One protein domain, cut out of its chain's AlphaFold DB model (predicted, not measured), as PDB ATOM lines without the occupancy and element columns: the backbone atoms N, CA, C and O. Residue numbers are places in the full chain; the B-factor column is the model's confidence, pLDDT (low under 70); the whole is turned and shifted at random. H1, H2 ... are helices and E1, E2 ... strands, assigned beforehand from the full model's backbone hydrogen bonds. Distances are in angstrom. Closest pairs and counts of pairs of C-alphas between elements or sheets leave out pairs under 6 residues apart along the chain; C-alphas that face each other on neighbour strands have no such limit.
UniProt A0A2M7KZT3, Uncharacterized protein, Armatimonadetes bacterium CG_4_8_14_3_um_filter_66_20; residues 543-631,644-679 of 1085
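What this domain is: This is residues 543 to 631 and 644 to 679 of the 1085 residues of an uncharacterized protein of Armatimonadetes bacterium CG_4_8_14_3_um_filter_66_20 (UniProt A0A2M7KZT3). Two sheets stand face to face as a sandwich with nearly aligned strands: a twisted sheet of five strands, partly covered by a smaller sheet of three. The short helix H1 sits at one end of the sandwich, between E1 of the small sheet and E2 of the large one; E7 lies on the side where the edge strands E5 and E6 are, and residues 556 to 557 pair with the opposite edge of the large sheet, E8. The printed part has 125 residues, with one named helix and nine named strands in the order E1 H1 E2 E3 E4 E5 E6 E7 E8 E9; under half of the residues are in named elements, and the class is mostly strand. The sheets run E5 E4 E3 E2 E8 and E6 E1 E9, both antiparallel throughout. The whole is compact and rounded, with a radius of gyration of the C-alphas of 13.5 A and spans of 35 by 34 by 28 A.

How they stand to each other: Residues 543 to 565 hold no named element; of these, residues 556 to 557 pair antiparallel with residues 660 to 661 of E8, residues 658 to 662. E1, residues 566 to 571, is the inner strand of the small sheet. On its edges are E6, residues 625 to 631, with N 568 and O 628 2.9 A apart, and E9, residues 674 to 676, with N 569 and O 674 2.8 A apart. H1, residues 572 to 575, follows E1 over a tight link and only grazes each sheet; it is too short for any pair of O i and N i+4, and its 1 pair of O i and N i+3 is within hydrogen-bond range. In the large sheet, E2, residues 580 to 586, E3, residues 595 to 599, E4, residues 604 to 609, and E5, residues 612 to 618, form a meander, each strand the antiparallel neighbour of the one before, in three hairpins. N 582 and O 597 are 2.9 A apart, N 598 and O 606 2.8 A, and N 607 and O 615 2.9 A. E8 is the antiparallel neighbour of E2, with N 583 and O 660 2.8 A apart. In the sandwich, two sheets face to face, the facing parts are 10.5 A centre to centre and the strands of the one stand at 11 degrees to those of the other. The closest C-alphas of E2 and E6 are those of Leu 584 and Leu 630, 6.9 A apart. E7, residues 646 to 649, pairs with no named strand; its closest C-alphas with E5 are those of Leu 646 and Ala 617, 6.5 A apart, and E6 and E7 are near each other, with 7 pairs of C-alphas within 10 A.

Where its parts are: E1 begins at C-alpha 566, at (-1.381, -9.246, -43.230), and is 17.0 A long. H1 measures 5.0 A, E2 15.5 A, E3 13.1 A, E4 17.1 A and E5 18.5 A, ending at C-alpha 618, at (-7.925, -26.621, -55.713). E6 measures 18.3 A, E7 10.5 A, E8 12.4 A and E9 6.7 A; E9 ends at C-alpha 676, at (-1.507, -4.638, -47.310).

The domain as a whole: The two C-alphas farthest apart are those of Gly 551 and Asp 622, at 38.0 A. Residues 632 to 643 are not printed, and C-alphas 631 and 644 stand 13.1 A apart across this cut, in the link from E6 to E7. Of the links that are printed whole, the one from E8 to E9 is long, with 11 residues. The mean pLDDT of the printed part is 88.0; residues 550 to 553 and 663 to 667 are under 70.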
ATOM      1  N   GLY A 543      10.922  -3.223 -54.049       88.62
ATOM      2  CA  GLY A 543      11.790  -2.623 -53.028       88.62
ATOM      3  C   GLY A 543      11.388  -2.962 -51.585       88.62
ATOM      4  O   GLY A 543      12.218  -2.935 -50.665       88.62
ATOM      5  N   ALA A 544      10.133  -3.375 -51.377       90.44
ATOM      6  CA  ALA A 544       9.611  -3.784 -50.079       90.44
ATOM      7  C   ALA A 544      10.072  -5.185 -49.633       90.44
ATOM      8  O   ALA A 544       9.827  -5.566 -48.489       90.44
ATOM      9  N   TRP A 545      10.784  -5.934 -50.480       90.81
ATOM     10  CA  TRP A 545      11.285  -7.275 -50.172       90.81
ATOM     11  C   TRP A 545      12.795  -7.267 -49.928       90.81
ATOM     12  O   TRP A 545      13.587  -6.875 -50.787       90.81
ATOM     13  N   ARG A 546      13.227  -7.737 -48.753       88.06
ATOM     14  CA  ARG A 546      14.655  -7.821 -48.405       88.06
ATOM     15  C   ARG A 546      15.314  -8.948 -49.177       88.06
ATOM     16  O   ARG A 546      14.698  -9.981 -49.393       88.06
ATOM     17  N   ARG A 547      16.588  -8.817 -49.544       82.31
ATOM     18  CA  ARG A 547      17.341  -9.974 -50.055       82.31
ATOM     19  C   ARG A 547      17.483 -11.023 -48.935       82.31
ATOM     20  O   ARG A 547      17.627 -10.616 -47.785       82.31
ATOM     21  N   PRO A 548      17.439 -12.335 -49.238       79.69
ATOM     22  CA  PRO A 548      17.635 -13.364 -48.220       79.69
ATOM     23  C   PRO A 548      19.008 -13.219 -47.557       79.69
ATOM     24  O   PRO A 548      20.013 -13.053 -48.255       79.69
ATOM     25  N   ASP A 549      19.056 -13.316 -46.228       72.62
ATOM     26  CA  ASP A 549      20.320 -13.297 -45.492       72.62
ATOM     27  C   ASP A 549      21.130 -14.566 -45.837       72.62
ATOM     28  O   ASP A 549      20.550 -15.662 -45.909       72.62
ATOM     29  N   PRO A 550      22.458 -14.483 -46.045       67.06
ATOM     30  CA  PRO A 550      23.281 -15.667 -46.285       67.06
ATOM     31  C   PRO A 550      23.114 -16.703 -45.160       67.06
ATOM     32  O   PRO A 550      23.332 -16.396 -43.993       67.06
ATOM     33  N   GLY A 551      22.716 -17.935 -45.501       62.66
ATOM     34  CA  GLY A 551      22.523 -19.027 -44.532       62.66
ATOM     35  C   GLY A 551      21.155 -19.080 -43.828       62.66
ATOM     36  O   GLY A 551      20.932 -19.989 -43.038       62.66
ATOM     37  N   SER A 552      20.215 -18.177 -44.137       60.88
ATOM     38  CA  SER A 552      18.886 -18.081 -43.490       60.88
ATOM     39  C   SER A 552      17.797 -19.024 -44.040       60.88
ATOM     40  O   SER A 552      16.606 -18.769 -43.875       60.88
ATOM     41  N   GLY A 553      18.173 -20.091 -44.752       64.56
ATOM     42  CA  GLY A 553      17.201 -20.990 -45.396       64.56
ATOM     43  C   GLY A 553      16.521 -20.408 -46.646       64.56
ATOM     44  O   GLY A 553      15.617 -21.027 -47.191       64.56
ATOM     45  N   GLY A 554      16.962 -19.242 -47.135       80.06
ATOM     46  CA  GLY A 554      16.536 -18.685 -48.426       80.06
ATOM     47  C   GLY A 554      15.205 -17.930 -48.412       80.06
ATOM     48  O   GLY A 554      14.741 -17.534 -49.481       80.06
ATOM     49  N   VAL A 555      14.610 -17.696 -47.236       87.31
ATOM     50  CA  VAL A 555      13.362 -16.933 -47.106       87.31
ATOM     51  C   VAL A 555      13.595 -15.466 -47.449       87.31
ATOM     52  O   VAL A 555      14.505 -14.813 -46.930       87.31
ATOM     53  N   ARG A 556      12.738 -14.931 -48.314       89.81
ATOM     54  CA  ARG A 556      12.681 -13.514 -48.633       89.81
ATOM     55  C   ARG A 556      11.609 -12.838 -47.785       89.81
ATOM     56  O   ARG A 556      10.421 -13.008 -48.040       89.81
ATOM     57  N   TRP A 557      12.028 -12.075 -46.781       92.12
ATOM     58  CA  TRP A 557      11.115 -11.357 -45.890       92.12
ATOM     59  C   TRP A 557      10.675 -10.020 -46.487       92.12
ATOM     60  O   TRP A 557      11.498  -9.261 -47.011       92.12
ATOM     61  N   HIS A 558       9.391  -9.704 -46.345       93.81
ATOM     62  CA  HIS A 558       8.894  -8.347 -46.531       93.81
ATOM     63  C   HIS A 558       9.507  -7.414 -45.465       93.81
ATOM     64  O   HIS A 558       9.873  -7.847 -44.369       93.81
ATOM     65  N   ARG A 559       9.679  -6.123 -45.777       92.12
ATOM     66  CA  ARG A 559      10.263  -5.135 -44.848       92.12
ATOM     67  C   ARG A 559       9.344  -4.792 -43.675       92.12
ATOM     68  O   ARG A 559       9.864  -4.441 -42.616       92.12
ATOM     69  N   GLY A 560       8.036  -4.909 -43.890       92.75
ATOM     70  CA  GLY A 560       6.987  -4.563 -42.934       92.75
ATOM     71  C   GLY A 560       6.885  -5.473 -41.713       92.75
ATOM     72  O   GLY A 560       7.455  -6.566 -41.675       92.75
ATOM     73  N   THR A 561       6.132  -4.999 -40.723       94.69
ATOM     74  CA  THR A 561       5.847  -5.691 -39.460       94.69
ATOM     75  C   THR A 561       4.342  -5.663 -39.224       94.69
ATOM     76  O   THR A 561       3.761  -4.592 -39.112       94.69
ATOM     77  N   PHE A 562       3.707  -6.830 -39.183       93.94
ATOM     78  CA  PHE A 562       2.254  -6.984 -39.209       93.94
ATOM     79  C   PHE A 562       1.735  -7.322 -37.805       93.94
ATOM     80  O   PHE A 562       1.945  -8.430 -37.312       93.94
ATOM     81  N   PHE A 563       1.117  -6.341 -37.140       90.81
ATOM     82  CA  PHE A 563       0.662  -6.461 -35.747       90.81
ATOM     83  C   PHE A 563      -0.781  -6.954 -35.581       90.81
ATOM     84  O   PHE A 563      -1.138  -7.371 -34.483       90.81
ATOM     85  N   ASP A 564      -1.589  -6.897 -36.639       82.62
ATOM     86  CA  ASP A 564      -2.944  -7.458 -36.673       82.62
ATOM     87  C   ASP A 564      -3.095  -8.291 -37.946       82.62
ATOM     88  O   ASP A 564      -2.827  -9.491 -37.961       82.62
ATOM     89  N   ASP A 565      -3.431  -7.637 -39.052       85.75
ATOM     90  CA  ASP A 565      -3.658  -8.285 -40.327       85.75
ATOM     91  C   ASP A 565      -2.448  -8.212 -41.268       85.75
ATOM     92  O   ASP A 565      -1.640  -7.282 -41.237       85.75
ATOM     93  N   ALA A 566      -2.337  -9.211 -42.136       91.50
ATOM     94  CA  ALA A 566      -1.381  -9.246 -43.230       91.50
ATOM     95  C   ALA A 566      -2.042  -9.900 -44.437       91.50
ATOM     96  O   ALA A 566      -2.406 -11.074 -44.376       91.50
ATOM     97  N   VAL A 567      -2.185  -9.158 -45.531       91.44
ATOM     98  CA  VAL A 567      -2.768  -9.668 -46.774       91.44
ATOM     99  C   VAL A 567      -1.729  -9.585 -47.880       91.44
ATOM    100  O   VAL A 567      -1.146  -8.530 -48.120       91.44
ATOM    101  N   LEU A 568      -1.496 -10.712 -48.548       93.69
ATOM    102  CA  LEU A 568      -0.728 -10.800 -49.782       93.69
ATOM    103  C   LEU A 568      -1.689 -11.047 -50.944       93.69
ATOM    104  O   LEU A 568      -2.386 -12.062 -50.965       93.69
ATOM    105  N   LYS A 569      -1.660 -10.157 -51.931       93.44
ATOM    106  CA  LYS A 569      -2.295 -10.332 -53.233       93.44
ATOM    107  C   LYS A 569      -1.221 -10.624 -54.280       93.44
ATOM    108  O   LYS A 569      -0.175  -9.974 -54.322       93.44
ATOM    109  N   LEU A 570      -1.476 -11.628 -55.112       92.62
ATOM    110  CA  LEU A 570      -0.606 -12.023 -56.216       92.62
ATOM    111  C   LEU A 570      -1.432 -12.468 -57.431       92.62
ATOM    112  O   LEU A 570      -2.531 -12.994 -57.246       92.62
ATOM    113  N   PRO A 571      -0.914 -12.334 -58.664       93.12
ATOM    114  CA  PRO A 571      -1.600 -12.844 -59.846       93.12
ATOM    115  C   PRO A 571      -1.853 -14.352 -59.742       93.12
ATOM    116  O   PRO A 571      -0.936 -15.127 -59.438       93.12
ATOM    117  N   LEU A 572      -3.072 -14.798 -60.064       92.25
ATOM    118  CA  LEU A 572      -3.422 -16.224 -60.031       92.25
ATOM    119  C   LEU A 572      -2.545 -17.042 -60.997       92.25
ATOM    120  O   LEU A 572      -2.166 -18.179 -60.714       92.25
ATOM    121  N   THR A 573      -2.132 -16.433 -62.109       90.31
ATOM    122  CA  THR A 573      -1.177 -17.015 -63.065       90.31
ATOM    123  C   THR A 573       0.166 -17.354 -62.417       90.31
ATOM    124  O   THR A 573       0.747 -18.403 -62.706       90.31
ATOM    125  N   GLN A 574       0.660 -16.523 -61.499       89.06
ATOM    126  CA  GLN A 574       1.907 -16.775 -60.783       89.06
ATOM    127  C   GLN A 574       1.739 -17.910 -59.760       89.06
ATOM    128  O   GLN A 574       2.594 -18.793 -59.687       89.06
ATOM    129  N   ALA A 575       0.600 -17.954 -59.059       88.00
ATOM    130  CA  ALA A 575       0.232 -19.039 -58.143       88.00
ATOM    131  C   ALA A 575       0.109 -20.415 -58.833       88.00
ATOM    132  O   ALA A 575       0.385 -21.449 -58.224       88.00
ATOM    133  N   ARG A 576      -0.294 -20.439 -60.110       89.50
ATOM    134  CA  ARG A 576      -0.523 -21.665 -60.901       89.50
ATOM    135  C   ARG A 576       0.644 -22.104 -61.782       89.50
ATOM    136  O   ARG A 576       0.505 -23.097 -62.484       89.50
ATOM    137  N   THR A 577       1.752 -21.372 -61.816       85.31
ATOM    138  CA  THR A 577       2.891 -21.707 -62.696       85.31
ATOM    139  C   THR A 577       4.153 -22.071 -61.934       85.31
ATOM    140  O   THR A 577       5.123 -22.526 -62.544       85.31
ATOM    141  N   ARG A 578       4.175 -21.848 -60.616       82.00
ATOM    142  CA  ARG A 578       5.356 -22.018 -59.774       82.00
ATOM    143  C   ARG A 578       4.970 -22.511 -58.392       82.00
ATOM    144  O   ARG A 578       3.938 -22.122 -57.857       82.00
ATOM    145  N   GLN A 579       5.856 -23.310 -57.807       89.00
ATOM    146  CA  GLN A 579       5.765 -23.635 -56.396       89.00
ATOM    147  C   GLN A 579       6.174 -22.412 -55.566       89.00
ATOM    148  O   GLN A 579       7.280 -21.893 -55.738       89.00
ATOM    149  N   LEU A 580       5.287 -21.958 -54.686       89.88
ATOM    150  CA  LEU A 580       5.502 -20.813 -53.804       89.88
ATOM    151  C   LEU A 580       5.046 -21.168 -52.399       89.88
ATOM    152  O   LEU A 580       3.922 -21.618 -52.202       89.88
ATOM    153  N   GLU A 581       5.906 -20.929 -51.421       92.44
ATOM    154  CA  GLU A 581       5.564 -21.080 -50.014       92.44
ATOM    155  C   GLU A 581       5.502 -19.698 -49.368       92.44
ATOM    156  O   GLU A 581       6.507 -18.986 -49.296       92.44
ATOM    157  N   ILE A 582       4.302 -19.319 -48.933       94.44
ATOM    158  CA  ILE A 582       4.008 -18.057 -48.265       94.44
ATOM    159  C   ILE A 582       3.959 -18.314 -46.763       94.44
ATOM    160  O   ILE A 582       3.244 -19.204 -46.306       94.44
ATOM    161  N   ILE A 583       4.696 -17.508 -46.007       94.75
ATOM    162  CA  ILE A 583       4.755 -17.555 -44.549       94.75
ATOM    163  C   ILE A 583       4.025 -16.332 -43.996       94.75
ATOM    164  O   ILE A 583       4.412 -15.199 -44.297       94.75
ATOM    165  N   LEU A 584       3.005 -16.561 -43.169       95.69
ATOM    166  CA  LEU A 584       2.296 -15.537 -42.393       95.69
ATOM    167  C   LEU A 584       2.596 -15.711 -40.902       95.69
ATOM    168  O   LEU A 584       2.800 -16.832 -40.437       95.69
ATOM    169  N   ALA A 585       2.597 -14.607 -40.149       94.25
ATOM    170  CA  ALA A 585       2.954 -14.586 -38.725       94.25
ATOM    171  C   ALA A 585       4.299 -15.285 -38.424       94.25
ATOM    172  O   ALA A 585       4.451 -16.003 -37.436       94.25
ATOM    173  N   GLY A 586       5.280 -15.103 -39.312       92.00
ATOM    174  CA  GLY A 586       6.612 -15.684 -39.185       92.00
ATOM    175  C   GLY A 586       7.545 -14.872 -38.286       92.00
ATOM    176  O   GLY A 586       7.289 -13.710 -37.956       92.00
ATOM    177  N   GLU A 587       8.682 -15.473 -37.940       89.81
ATOM    178  CA  GLU A 587       9.760 -14.827 -37.192       89.81
ATOM    179  C   GLU A 587      11.130 -15.173 -37.802       89.81
ATOM    180  O   GLU A 587      11.368 -16.299 -38.256       89.81
ATOM    181  N   LYS A 588      12.066 -14.211 -37.819       83.31
ATOM    182  CA  LYS A 588      13.426 -14.459 -38.320       83.31
ATOM    183  C   LYS A 588      14.094 -15.575 -37.513       83.31
ATOM    184  O   LYS A 588      14.141 -15.526 -36.290       83.31
ATOM    185  N   GLY A 589      14.636 -16.571 -38.213       82.38
ATOM    186  CA  GLY A 589      15.284 -17.738 -37.602       82.38
ATOM    187  C   GLY A 589      14.326 -18.790 -37.027       82.38
ATOM    188  O   GLY A 589      14.798 -19.852 -36.635       82.38
ATOM    189  N   ARG A 590      13.010 -18.530 -37.008       85.38
ATOM    190  CA  ARG A 590      11.945 -19.440 -36.540       85.38
ATOM    191  C   ARG A 590      10.751 -19.420 -37.502       85.38
ATOM    192  O   ARG A 590       9.602 -19.252 -37.104       85.38
ATOM    193  N   ALA A 591      11.049 -19.505 -38.800       83.88
ATOM    194  CA  ALA A 591      10.049 -19.400 -39.863       83.88
ATOM    195  C   ALA A 591       8.978 -20.501 -39.777       83.88
ATOM    196  O   ALA A 591       7.826 -20.241 -40.094       83.88
ATOM    197  N   ASP A 592       9.357 -21.681 -39.282       86.44
ATOM    198  CA  ASP A 592       8.532 -22.875 -39.068       86.44
ATOM    199  C   ASP A 592       7.402 -22.698 -38.039       86.44
ATOM    200  O   ASP A 592       6.498 -23.533 -37.960       86.44
ATOM    201  N   GLN A 593       7.450 -21.628 -37.237       88.75
ATOM    202  CA  GLN A 593       6.433 -21.333 -36.225       88.75
ATOM    203  C   GLN A 593       5.211 -20.593 -36.783       88.75
ATOM    204  O   GLN A 593       4.196 -20.521 -36.092       88.75
ATOM    205  N   GLY A 594       5.294 -20.055 -38.005       93.12
ATOM    206  CA  GLY A 594       4.202 -19.331 -38.653       93.12
ATOM    207  C   GLY A 594       3.151 -20.239 -39.299       93.12
ATOM    208  O   GLY A 594       3.168 -21.468 -39.177       93.12
ATOM    209  N   TYR A 595       2.231 -19.614 -40.031       95.75
ATOM    210  CA  TYR A 595       1.376 -20.312 -40.990       95.75
ATOM    211  C   TYR A 595       2.085 -20.413 -42.331       95.75
ATOM    212  O   TYR A 595       2.682 -19.444 -42.792       95.75
ATOM    213  N   HIS A 596       1.954 -21.565 -42.977       95.44
ATOM    214  CA  HIS A 596       2.548 -21.842 -44.275       95.44
ATOM    215  C   HIS A 596       1.449 -22.157 -45.283       95.44
ATOM    216  O   HIS A 596       0.717 -23.140 -45.123       95.44
ATOM    217  N   VAL A 597       1.350 -21.335 -46.326       96.06
ATOM    218  CA  VAL A 597       0.498 -21.579 -47.492       96.06
ATOM    219  C   VAL A 597       1.387 -21.995 -48.654       96.06
ATOM    220  O   VAL A 597       2.124 -21.182 -49.210       96.06
ATOM    221  N   LEU A 598       1.321 -23.275 -49.010       94.69
ATOM    222  CA  LEU A 598       2.040 -23.842 -50.141       94.69
ATOM    223  C   LEU A 598       1.145 -23.834 -51.377       94.69
ATOM    224  O   LEU A 598       0.134 -24.533 -51.415       94.69
ATOM    225  N   LEU A 599       1.549 -23.081 -52.392       93.69
ATOM    226  CA  LEU A 599       1.036 -23.146 -53.755       93.69
ATOM    227  C   LEU A 599       1.940 -24.105 -54.528       93.69
ATOM    228  O   LEU A 599       3.156 -23.922 -54.539       93.69
ATOM    229  N   ASP A 600       1.386 -25.146 -55.142       91.12
ATOM    230  CA  ASP A 600       2.190 -26.201 -55.780       91.12
ATOM    231  C   ASP A 600       2.612 -25.883 -57.226       91.12
ATOM    232  O   ASP A 600       3.441 -26.590 -57.800       91.12
ATOM    233  N   GLY A 601       2.057 -24.825 -57.824       86.50
ATOM    234  CA  GLY A 601       2.263 -24.483 -59.231       86.50
ATOM    235  C   GLY A 601       1.579 -25.429 -60.226       86.50
ATOM    236  O   GLY A 601       1.815 -25.307 -61.422       86.50
ATOM    237  N   ALA A 602       0.751 -26.363 -59.759       85.56
ATOM    238  CA  ALA A 602      -0.116 -27.227 -60.561       85.56
ATOM    239  C   ALA A 602      -1.613 -26.924 -60.335       85.56
ATOM    240  O   ALA A 602      -2.476 -27.502 -60.999       85.56
ATOM    241  N   GLY A 603      -1.926 -25.974 -59.447       89.81
ATOM    242  CA  GLY A 603      -3.283 -25.511 -59.166       89.81
ATOM    243  C   GLY A 603      -3.849 -26.025 -57.845       89.81
ATOM    244  O   GLY A 603      -5.064 -26.033 -57.690       89.81
ATOM    245  N   SER A 604      -3.007 -26.444 -56.902       93.06
ATOM    246  CA  SER A 604      -3.399 -26.756 -55.526       93.06
ATOM    247  C   SER A 604      -2.784 -25.763 -54.543       93.06
ATOM    248  O   SER A 604      -1.675 -25.259 -54.742       93.06
ATOM    249  N   CYS A 605      -3.500 -25.511 -53.450       95.75
ATOM    250  CA  CYS A 605      -2.998 -24.784 -52.293       95.75
ATOM    251  C   CYS A 605      -3.182 -25.614 -51.018       95.75
ATOM    252  O   CYS A 605      -4.192 -26.298 -50.843       95.75
ATOM    253  N   THR A 606      -2.197 -25.573 -50.123       97.00
ATOM    254  CA  THR A 606      -2.223 -26.281 -48.836       97.00
ATOM    255  C   THR A 606      -1.862 -25.322 -47.712       97.00
ATOM    256  O   THR A 606      -0.815 -24.684 -47.768       97.00
ATOM    257  N   LEU A 607      -2.709 -25.241 -46.684       97.31
ATOM    258  CA  LEU A 607      -2.456 -24.481 -45.460       97.31
ATOM    259  C   LEU A 607      -1.928 -25.421 -44.373       97.31
ATOM    260  O   LEU A 607      -2.516 -26.474 -44.113       97.31
ATOM    261  N   SER A 608      -0.849 -25.030 -43.702       96.25
ATOM    262  CA  SER A 608      -0.258 -25.774 -42.590       96.25
ATOM    263  C   SER A 608       0.261 -24.861 -41.475       96.25
ATOM    264  O   SER A 608       0.538 -23.683 -41.696       96.25
ATOM    265  N   LYS A 609       0.379 -25.414 -40.264       95.00
ATOM    266  CA  LYS A 609       0.976 -24.779 -39.079       95.00
ATOM    267  C   LYS A 609       1.795 -25.820 -38.321       95.00
ATOM    268  O   LYS A 609       1.301 -26.926 -38.099       95.00
ATOM    269  N   LEU A 610       3.029 -25.488 -37.926       91.44
ATOM    270  CA  LEU A 610       3.951 -26.411 -37.234       91.44
ATOM    271  C   LEU A 610       4.097 -27.767 -37.961       91.44
ATOM    272  O   LEU A 610       4.073 -28.833 -37.347       91.44
ATOM    273  N   GLY A 611       4.157 -27.732 -39.297       87.50
ATOM    274  CA  GLY A 611       4.240 -28.920 -40.157       87.50
ATOM    275  C   GLY A 611       2.959 -29.761 -40.261       87.50
ATOM    276  O   GLY A 611       2.924 -30.722 -41.027       87.50
ATOM    277  N   LYS A 612       1.888 -29.418 -39.533       94.00
ATOM    278  CA  LYS A 612       0.584 -30.083 -39.632       94.00
ATOM    279  C   LYS A 612      -0.274 -29.395 -40.690       94.00
ATOM    280  O   LYS A 612      -0.551 -28.202 -40.585       94.00
ATOM    281  N   GLN A 613      -0.747 -30.156 -41.673       96.19
ATOM    282  CA  GLN A 613      -1.729 -29.676 -42.645       96.19
ATOM    283  C   GLN A 613      -3.072 -29.395 -41.958       96.19
ATOM    284  O   GLN A 613      -3.609 -30.245 -41.245       96.19
ATOM    285  N   LEU A 614      -3.599 -28.195 -42.184       95.56
ATOM    286  CA  LEU A 614      -4.880 -27.713 -41.667       95.56
ATOM    287  C   LEU A 614      -5.982 -27.811 -42.727       95.56
ATOM    288  O   LEU A 614      -7.126 -28.106 -42.398       95.56
ATOM    289  N   GLY A 615      -5.629 -27.619 -44.000       95.38
ATOM    290  CA  GLY A 615      -6.560 -27.718 -45.120       95.38
ATOM    291  C   GLY A 615      -5.850 -27.691 -46.470       95.38
ATOM    292  O   GLY A 615      -4.669 -27.357 -46.560       95.38
ATOM    293  N   SER A 616      -6.571 -28.063 -47.522       96.56
ATOM    294  CA  SER A 616      -6.103 -27.985 -48.910       96.56
ATOM    295  C   SER A 616      -7.270 -27.713 -49.852       96.56
ATOM    296  O   SER A 616      -8.351 -28.260 -49.638       96.56
ATOM    297  N   ALA A 617      -7.048 -26.914 -50.890       95.56
ATOM    298  CA  ALA A 617      -8.056 -26.600 -51.895       95.56
ATOM    299  C   ALA A 617      -7.447 -26.537 -53.297       95.56
ATOM    300  O   ALA A 617      -6.258 -26.263 -53.470       95.56
ATOM    301  N   VAL A 618      -8.287 -26.774 -54.302       94.81
ATOM    302  CA  VAL A 618      -7.925 -26.621 -55.713       94.81
ATOM    303  C   VAL A 618      -8.184 -25.176 -56.121       94.81
ATOM    304  O   VAL A 618      -9.280 -24.657 -55.920       94.81
ATOM    305  N   LEU A 619      -7.178 -24.534 -56.704       93.38
ATOM    306  CA  LEU A 619      -7.311 -23.205 -57.278       93.38
ATOM    307  C   LEU A 619      -8.146 -23.288 -58.572       93.38
ATOM    308  O   LEU A 619      -7.902 -24.182 -59.396       93.38
ATOM    309  N   PRO A 620      -9.100 -22.369 -58.799       91.38
ATOM    310  CA  PRO A 620      -9.850 -22.283 -60.051       91.38
ATOM    311  C   PRO A 620      -8.930 -21.928 -61.225       91.38
ATOM    312  O   PRO A 620      -7.888 -21.292 -61.043       91.38
ATOM    313  N   ALA A 621      -9.267 -22.418 -62.423       86.94
ATOM    314  CA  ALA A 621      -8.488 -22.169 -63.643       86.94
ATOM    315  C   ALA A 621      -8.556 -20.703 -64.087       86.94
ATOM    316  O   ALA A 621      -7.558 -20.181 -64.580       86.94
ATOM    317  N   ASP A 622      -9.706 -20.074 -63.846       85.31
ATOM    318  CA  ASP A 622     -10.008 -18.686 -64.171       85.31
ATOM    319  C   ASP A 622      -9.994 -17.821 -62.900       85.31
ATOM    320  O   ASP A 622     -10.287 -18.305 -61.802       85.31
ATOM    321  N   GLY A 623      -9.654 -16.542 -63.061       84.88
ATOM    322  CA  GLY A 623      -9.549 -15.552 -61.988       84.88
ATOM    323  C   GLY A 623      -8.303 -14.679 -62.141       84.88
ATOM    324  O   GLY A 623      -7.292 -15.120 -62.697       84.88
ATOM    325  N   ASP A 624      -8.372 -13.451 -61.634       88.31
ATOM    326  CA  ASP A 624      -7.301 -12.465 -61.812       88.31
ATOM    327  C   ASP A 624      -6.241 -12.584 -60.709       88.31
ATOM    328  O   ASP A 624      -5.056 -12.824 -60.980       88.31
ATOM    329  N   SER A 625      -6.677 -12.513 -59.449       92.12
ATOM    330  CA  SER A 625      -5.785 -12.450 -58.289       92.12
ATOM    331  C   SER A 625      -6.113 -13.504 -57.229       92.12
ATOM    332  O   SER A 625      -7.276 -13.804 -56.951       92.12
ATOM    333  N   LEU A 626      -5.071 -14.029 -56.583       93.06
ATOM    334  CA  LEU A 626      -5.148 -14.836 -55.367       93.06
ATOM    335  C   LEU A 626      -4.813 -13.955 -54.160       93.06
ATOM    336  O   LEU A 626      -3.844 -13.200 -54.189       93.06
ATOM    337  N   TRP A 627      -5.601 -14.077 -53.100       92.75
ATOM    338  CA  TRP A 627      -5.463 -13.332 -51.858       92.75
ATOM    339  C   TRP A 627      -5.214 -14.312 -50.722       92.75
ATOM    340  O   TRP A 627      -5.982 -15.252 -50.519       92.75
ATOM    341  N   ILE A 628      -4.126 -14.102 -49.990       94.19
ATOM    342  CA  ILE A 628      -3.728 -14.921 -48.847       94.19
ATOM    343  C   ILE A 628      -3.622 -13.984 -47.649       94.19
ATOM    344  O   ILE A 628      -2.751 -13.114 -47.620       94.19
ATOM    345  N   GLY A 629      -4.536 -14.129 -46.692       90.62
ATOM    346  CA  GLY A 629      -4.704 -13.183 -45.597       90.62
ATOM    347  C   GLY A 629      -4.612 -13.833 -44.226       90.62
ATOM    348  O   GLY A 629      -5.127 -14.926 -44.023       90.62
ATOM    349  N   LEU A 630      -3.999 -13.132 -43.277       89.25
ATOM    350  CA  LEU A 630      -4.229 -13.280 -41.843       89.25
ATOM    351  C   LEU A 630      -5.019 -12.050 -41.386       89.25
ATOM    352  O   LEU A 630      -4.583 -10.933 -41.649       89.25
ATOM    353  N   ARG A 631      -6.169 -12.234 -40.736       81.31
ATOM    354  CA  ARG A 631      -6.969 -11.161 -40.122       81.31
ATOM    355  C   ARG A 631      -7.325 -11.585 -38.700       81.31
ATOM    356  O   ARG A 631      -8.066 -12.553 -38.531       81.31
ATOM    357  N   PRO A 644     -14.003 -17.796 -49.867       84.69
ATOM    358  CA  PRO A 644     -12.703 -18.343 -49.494       84.69
ATOM    359  C   PRO A 644     -12.595 -19.843 -49.781       84.69
ATOM    360  O   PRO A 644     -13.386 -20.651 -49.293       84.69
ATOM    361  N   LEU A 645     -11.576 -20.213 -50.558       89.75
ATOM    362  CA  LEU A 645     -11.247 -21.598 -50.901       89.75
ATOM    363  C   LEU A 645     -10.730 -22.356 -49.677       89.75
ATOM    364  O   LEU A 645     -10.995 -23.546 -49.515       89.75
ATOM    365  N   LEU A 646      -9.990 -21.653 -48.816       91.25
ATOM    366  CA  LEU A 646      -9.575 -22.113 -47.498       91.25
ATOM    367  C   LEU A 646      -9.835 -21.024 -46.469       91.25
ATOM    368  O   LEU A 646      -9.609 -19.841 -46.724       91.25
ATOM    369  N   HIS A 647     -10.239 -21.451 -45.282       89.00
ATOM    370  CA  HIS A 647     -10.251 -20.623 -44.091       89.00
ATOM    371  C   HIS A 647      -9.887 -21.473 -42.873       89.00
ATOM    372  O   HIS A 647     -10.173 -22.672 -42.831       89.00
ATOM    373  N   TYR A 648      -9.250 -20.861 -41.885       89.12
ATOM    374  CA  TYR A 648      -8.924 -21.507 -40.622       89.12
ATOM    375  C   TYR A 648      -8.962 -20.476 -39.497       89.12
ATOM    376  O   TYR A 648      -8.260 -19.470 -39.566       89.12
ATOM    377  N   LEU A 649      -9.788 -20.737 -38.483       86.62
ATOM    378  CA  LEU A 649      -9.818 -19.987 -37.230       86.62
ATOM    379  C   LEU A 649      -8.889 -20.689 -36.236       86.62
ATOM    380  O   LEU A 649      -9.098 -21.862 -35.925       86.62
ATOM    381  N   ASP A 650      -7.862 -19.989 -35.766       85.88
ATOM    382  CA  ASP A 650      -6.900 -20.533 -34.811       85.88
ATOM    383  C   ASP A 650      -7.133 -19.963 -33.412       85.88
ATOM    384  O   ASP A 650      -6.912 -18.780 -33.173       85.88
ATOM    385  N   ASP A 651      -7.492 -20.806 -32.447       80.00
ATOM    386  CA  ASP A 651      -7.598 -20.382 -31.043       80.00
ATOM    387  C   ASP A 651      -6.220 -20.087 -30.405       80.00
ATOM    388  O   ASP A 651      -6.128 -19.577 -29.289       80.00
ATOM    389  N   THR A 652      -5.127 -20.438 -31.092       86.81
ATOM    390  CA  THR A 652      -3.743 -20.357 -30.600       86.81
ATOM    391  C   THR A 652      -2.785 -19.774 -31.650       86.81
ATOM    392  O   THR A 652      -1.780 -20.416 -31.976       86.81
ATOM    393  N   PRO A 653      -3.063 -18.594 -32.228       87.62
ATOM    394  CA  PRO A 653      -2.291 -18.064 -33.351       87.62
ATOM    395  C   PRO A 653      -0.794 -17.911 -33.008       87.62
ATOM    396  O   PRO A 653      -0.452 -17.613 -31.859       87.62
ATOM    397  N   PRO A 654       0.125 -18.107 -33.975       89.50
ATOM    398  CA  PRO A 654       1.534 -17.769 -33.807       89.50
ATOM    399  C   PRO A 654       1.730 -16.302 -33.410       89.50
ATOM    400  O   PRO A 654       0.983 -15.429 -33.840       89.50
ATOM    401  N   SER A 655       2.781 -16.019 -32.639       88.00
ATOM    402  CA  SER A 655       3.107 -14.661 -32.177       88.00
ATOM    403  C   SER A 655       4.021 -13.876 -33.126       88.00
ATOM    404  O   SER A 655       4.498 -12.808 -32.757       88.00
ATOM    405  N   GLY A 656       4.375 -14.429 -34.290       90.81
ATOM    406  CA  GLY A 656       5.260 -13.758 -35.239       90.81
ATOM    407  C   GLY A 656       4.550 -12.633 -35.995       90.81
ATOM    408  O   GLY A 656       3.336 -12.645 -36.164       90.81
ATOM    409  N   HIS A 657       5.328 -11.672 -36.494       92.94
ATOM    410  CA  HIS A 657       4.818 -10.459 -37.153       92.94
ATOM    411  C   HIS A 657       5.371 -10.264 -38.567       92.94
ATOM    412  O   HIS A 657       5.296  -9.167 -39.118       92.94
ATOM    413  N   LEU A 658       6.010 -11.281 -39.148       93.81
ATOM    414  CA  LEU A 658       6.646 -11.167 -40.457       93.81
ATOM    415  C   LEU A 658       5.882 -11.938 -41.526       93.81
ATOM    416  O   LEU A 658       5.348 -13.020 -41.282       93.81
ATOM    417  N   LEU A 659       5.914 -11.384 -42.734       95.00
ATOM    418  CA  LEU A 659       5.450 -12.025 -43.955       95.00
ATOM    419  C   LEU A 659       6.659 -12.356 -44.829       95.00
ATOM    420  O   LEU A 659       7.519 -11.497 -45.058       95.00
ATOM    421  N   GLY A 660       6.749 -13.596 -45.304       93.00
ATOM    422  CA  GLY A 660       7.894 -14.067 -46.083       93.00
ATOM    423  C   GLY A 660       7.520 -15.034 -47.196       93.00
ATOM    424  O   GLY A 660       6.471 -15.666 -47.154       93.00
ATOM    425  N   LEU A 661       8.399 -15.154 -48.192       90.75
ATOM    426  CA  LEU A 661       8.325 -16.185 -49.231       90.75
ATOM    427  C   LEU A 661       9.553 -17.102 -49.140       90.75
ATOM    428  O   LEU A 661      10.684 -16.617 -49.233       90.75
ATOM    429  N   ALA A 662       9.343 -18.407 -48.963       84.31
ATOM    430  CA  ALA A 662      10.404 -19.420 -48.919       84.31
ATOM    431  C   ALA A 662      10.738 -19.998 -50.317       84.31
ATOM    432  O   ALA A 662      10.107 -19.658 -51.320       84.31
ATOM    433  N   SER A 663      11.818 -20.791 -50.413       63.66
ATOM    434  CA  SER A 663      12.485 -21.164 -51.676       63.66
ATOM    435  C   SER A 663      11.586 -21.874 -52.706       63.66
ATOM    436  O   SER A 663      10.759 -22.702 -52.349       63.66
ATOM    437  N   GLY A 664      11.816 -21.565 -53.991       59.75
ATOM    438  CA  GLY A 664      10.923 -21.808 -55.145       59.75
ATOM    439  C   GLY A 664      10.788 -20.558 -56.041       59.75
ATOM    440  O   GLY A 664      10.379 -20.625 -57.197       59.75
ATOM    441  N   SER A 665      11.250 -19.406 -55.533       54.22
ATOM    442  CA  SER A 665      11.013 -18.060 -56.070       54.22
ATOM    443  C   SER A 665      11.864 -17.624 -57.277       54.22
ATOM    444  O   SER A 665      11.905 -16.432 -57.597       54.22
ATOM    445  N   ALA A 666      12.619 -18.521 -57.919       60.66
ATOM    446  CA  ALA A 666      13.417 -18.143 -59.086       60.66
ATOM    447  C   ALA A 666      12.475 -17.695 -60.216       60.66
ATOM    448  O   ALA A 666      11.716 -18.504 -60.736       60.66
ATOM    449  N   GLY A 667      12.508 -16.415 -60.592       69.75
ATOM    450  CA  GLY A 667      11.590 -15.846 -61.588       69.75
ATOM    451  C   GLY A 667      10.232 -15.384 -61.043       69.75
ATOM    452  O   GLY A 667       9.345 -15.126 -61.849       69.75
ATOM    453  N   VAL A 668      10.060 -15.269 -59.717       84.06
ATOM    454  CA  VAL A 668       8.930 -14.522 -59.135       84.06
ATOM    455  C   VAL A 668       9.077 -13.049 -59.477       84.06
ATOM    456  O   VAL A 668      10.130 -12.444 -59.243       84.06
ATOM    457  N   ASP A 669       8.002 -12.477 -59.997       88.62
ATOM    458  CA  ASP A 669       7.879 -11.048 -60.212       88.62
ATOM    459  C   ASP A 669       7.396 -10.367 -58.928       88.62
ATOM    460  O   ASP A 669       6.201 -10.254 -58.665       88.62
ATOM    461  N   PHE A 670       8.351  -9.913 -58.119       88.56
ATOM    462  CA  PHE A 670       8.078  -9.192 -56.875       88.56
ATOM    463  C   PHE A 670       7.426  -7.820 -57.090       88.56
ATOM    464  O   PHE A 670       6.914  -7.261 -56.126       88.56
ATOM    465  N   ALA A 671       7.455  -7.265 -58.307       88.12
ATOM    466  CA  ALA A 671       6.753  -6.020 -58.603       88.12
ATOM    467  C   ALA A 671       5.234  -6.233 -58.718       88.12
ATOM    468  O   ALA A 671       4.486  -5.290 -58.495       88.12
ATOM    469  N   SER A 672       4.791  -7.466 -59.001       89.00
ATOM    470  CA  SER A 672       3.373  -7.858 -59.062       89.00
ATOM    471  C   SER A 672       2.766  -8.280 -57.714       89.00
ATOM    472  O   SER A 672       1.590  -8.625 -57.654       89.00
ATOM    473  N   LEU A 673       3.567  -8.300 -56.641       90.75
ATOM    474  CA  LEU A 673       3.112  -8.689 -55.307       90.75
ATOM    475  C   LEU A 673       2.661  -7.459 -54.526       90.75
ATOM    476  O   LEU A 673       3.473  -6.590 -54.201       90.75
ATOM    477  N   GLU A 674       1.389  -7.437 -54.152       90.94
ATOM    478  CA  GLU A 674       0.808  -6.385 -53.328       90.94
ATOM    479  C   GLU A 674       0.644  -6.896 -51.900       90.94
ATOM    480  O   GLU A 674       0.075  -7.959 -51.656       90.94
ATOM    481  N   VAL A 675       1.171  -6.139 -50.942       91.00
ATOM    482  CA  VAL A 675       1.039  -6.442 -49.516       91.00
ATOM    483  C   VAL A 675       0.329  -5.288 -48.832       91.00
ATOM    484  O   VAL A 675       0.716  -4.132 -49.026       91.00
ATOM    485  N   SER A 676      -0.687  -5.607 -48.035       88.62
ATOM    486  CA  SER A 676      -1.507  -4.638 -47.310       88.62
ATOM    487  C   SER A 676      -1.818  -5.090 -45.880       88.62
ATOM    488  O   SER A 676      -1.677  -6.261 -45.517       88.62
ATOM    489  N   SER A 677      -2.181  -4.114 -45.048       88.12
ATOM    490  CA  SER A 677      -2.616  -4.281 -43.661       88.12
ATOM    491  C   SER A 677      -3.432  -3.053 -43.257       88.12
ATOM    492  O   SER A 677      -3.051  -1.928 -43.587       88.12
ATOM    493  N   ARG A 678      -4.523  -3.249 -42.512       84.44
ATOM    494  CA  ARG A 678      -5.289  -2.184 -41.836       84.44
ATOM    495  C   ARG A 678      -4.452  -1.469 -40.776       84.44
ATOM    496  O   ARG A 678      -4.684  -0.297 -40.469       84.44
ATOM    497  N   ASN A 679      -3.443  -2.163 -40.258       90.88
ATOM    498  CA  ASN A 679      -2.505  -1.693 -39.249       90.88
ATOM    499  C   ASN A 679      -1.216  -1.081 -39.834       90.88
ATOM    500  O   ASN A 679      -0.166  -1.027 -39.182       90.88
TER     501      ASN A 679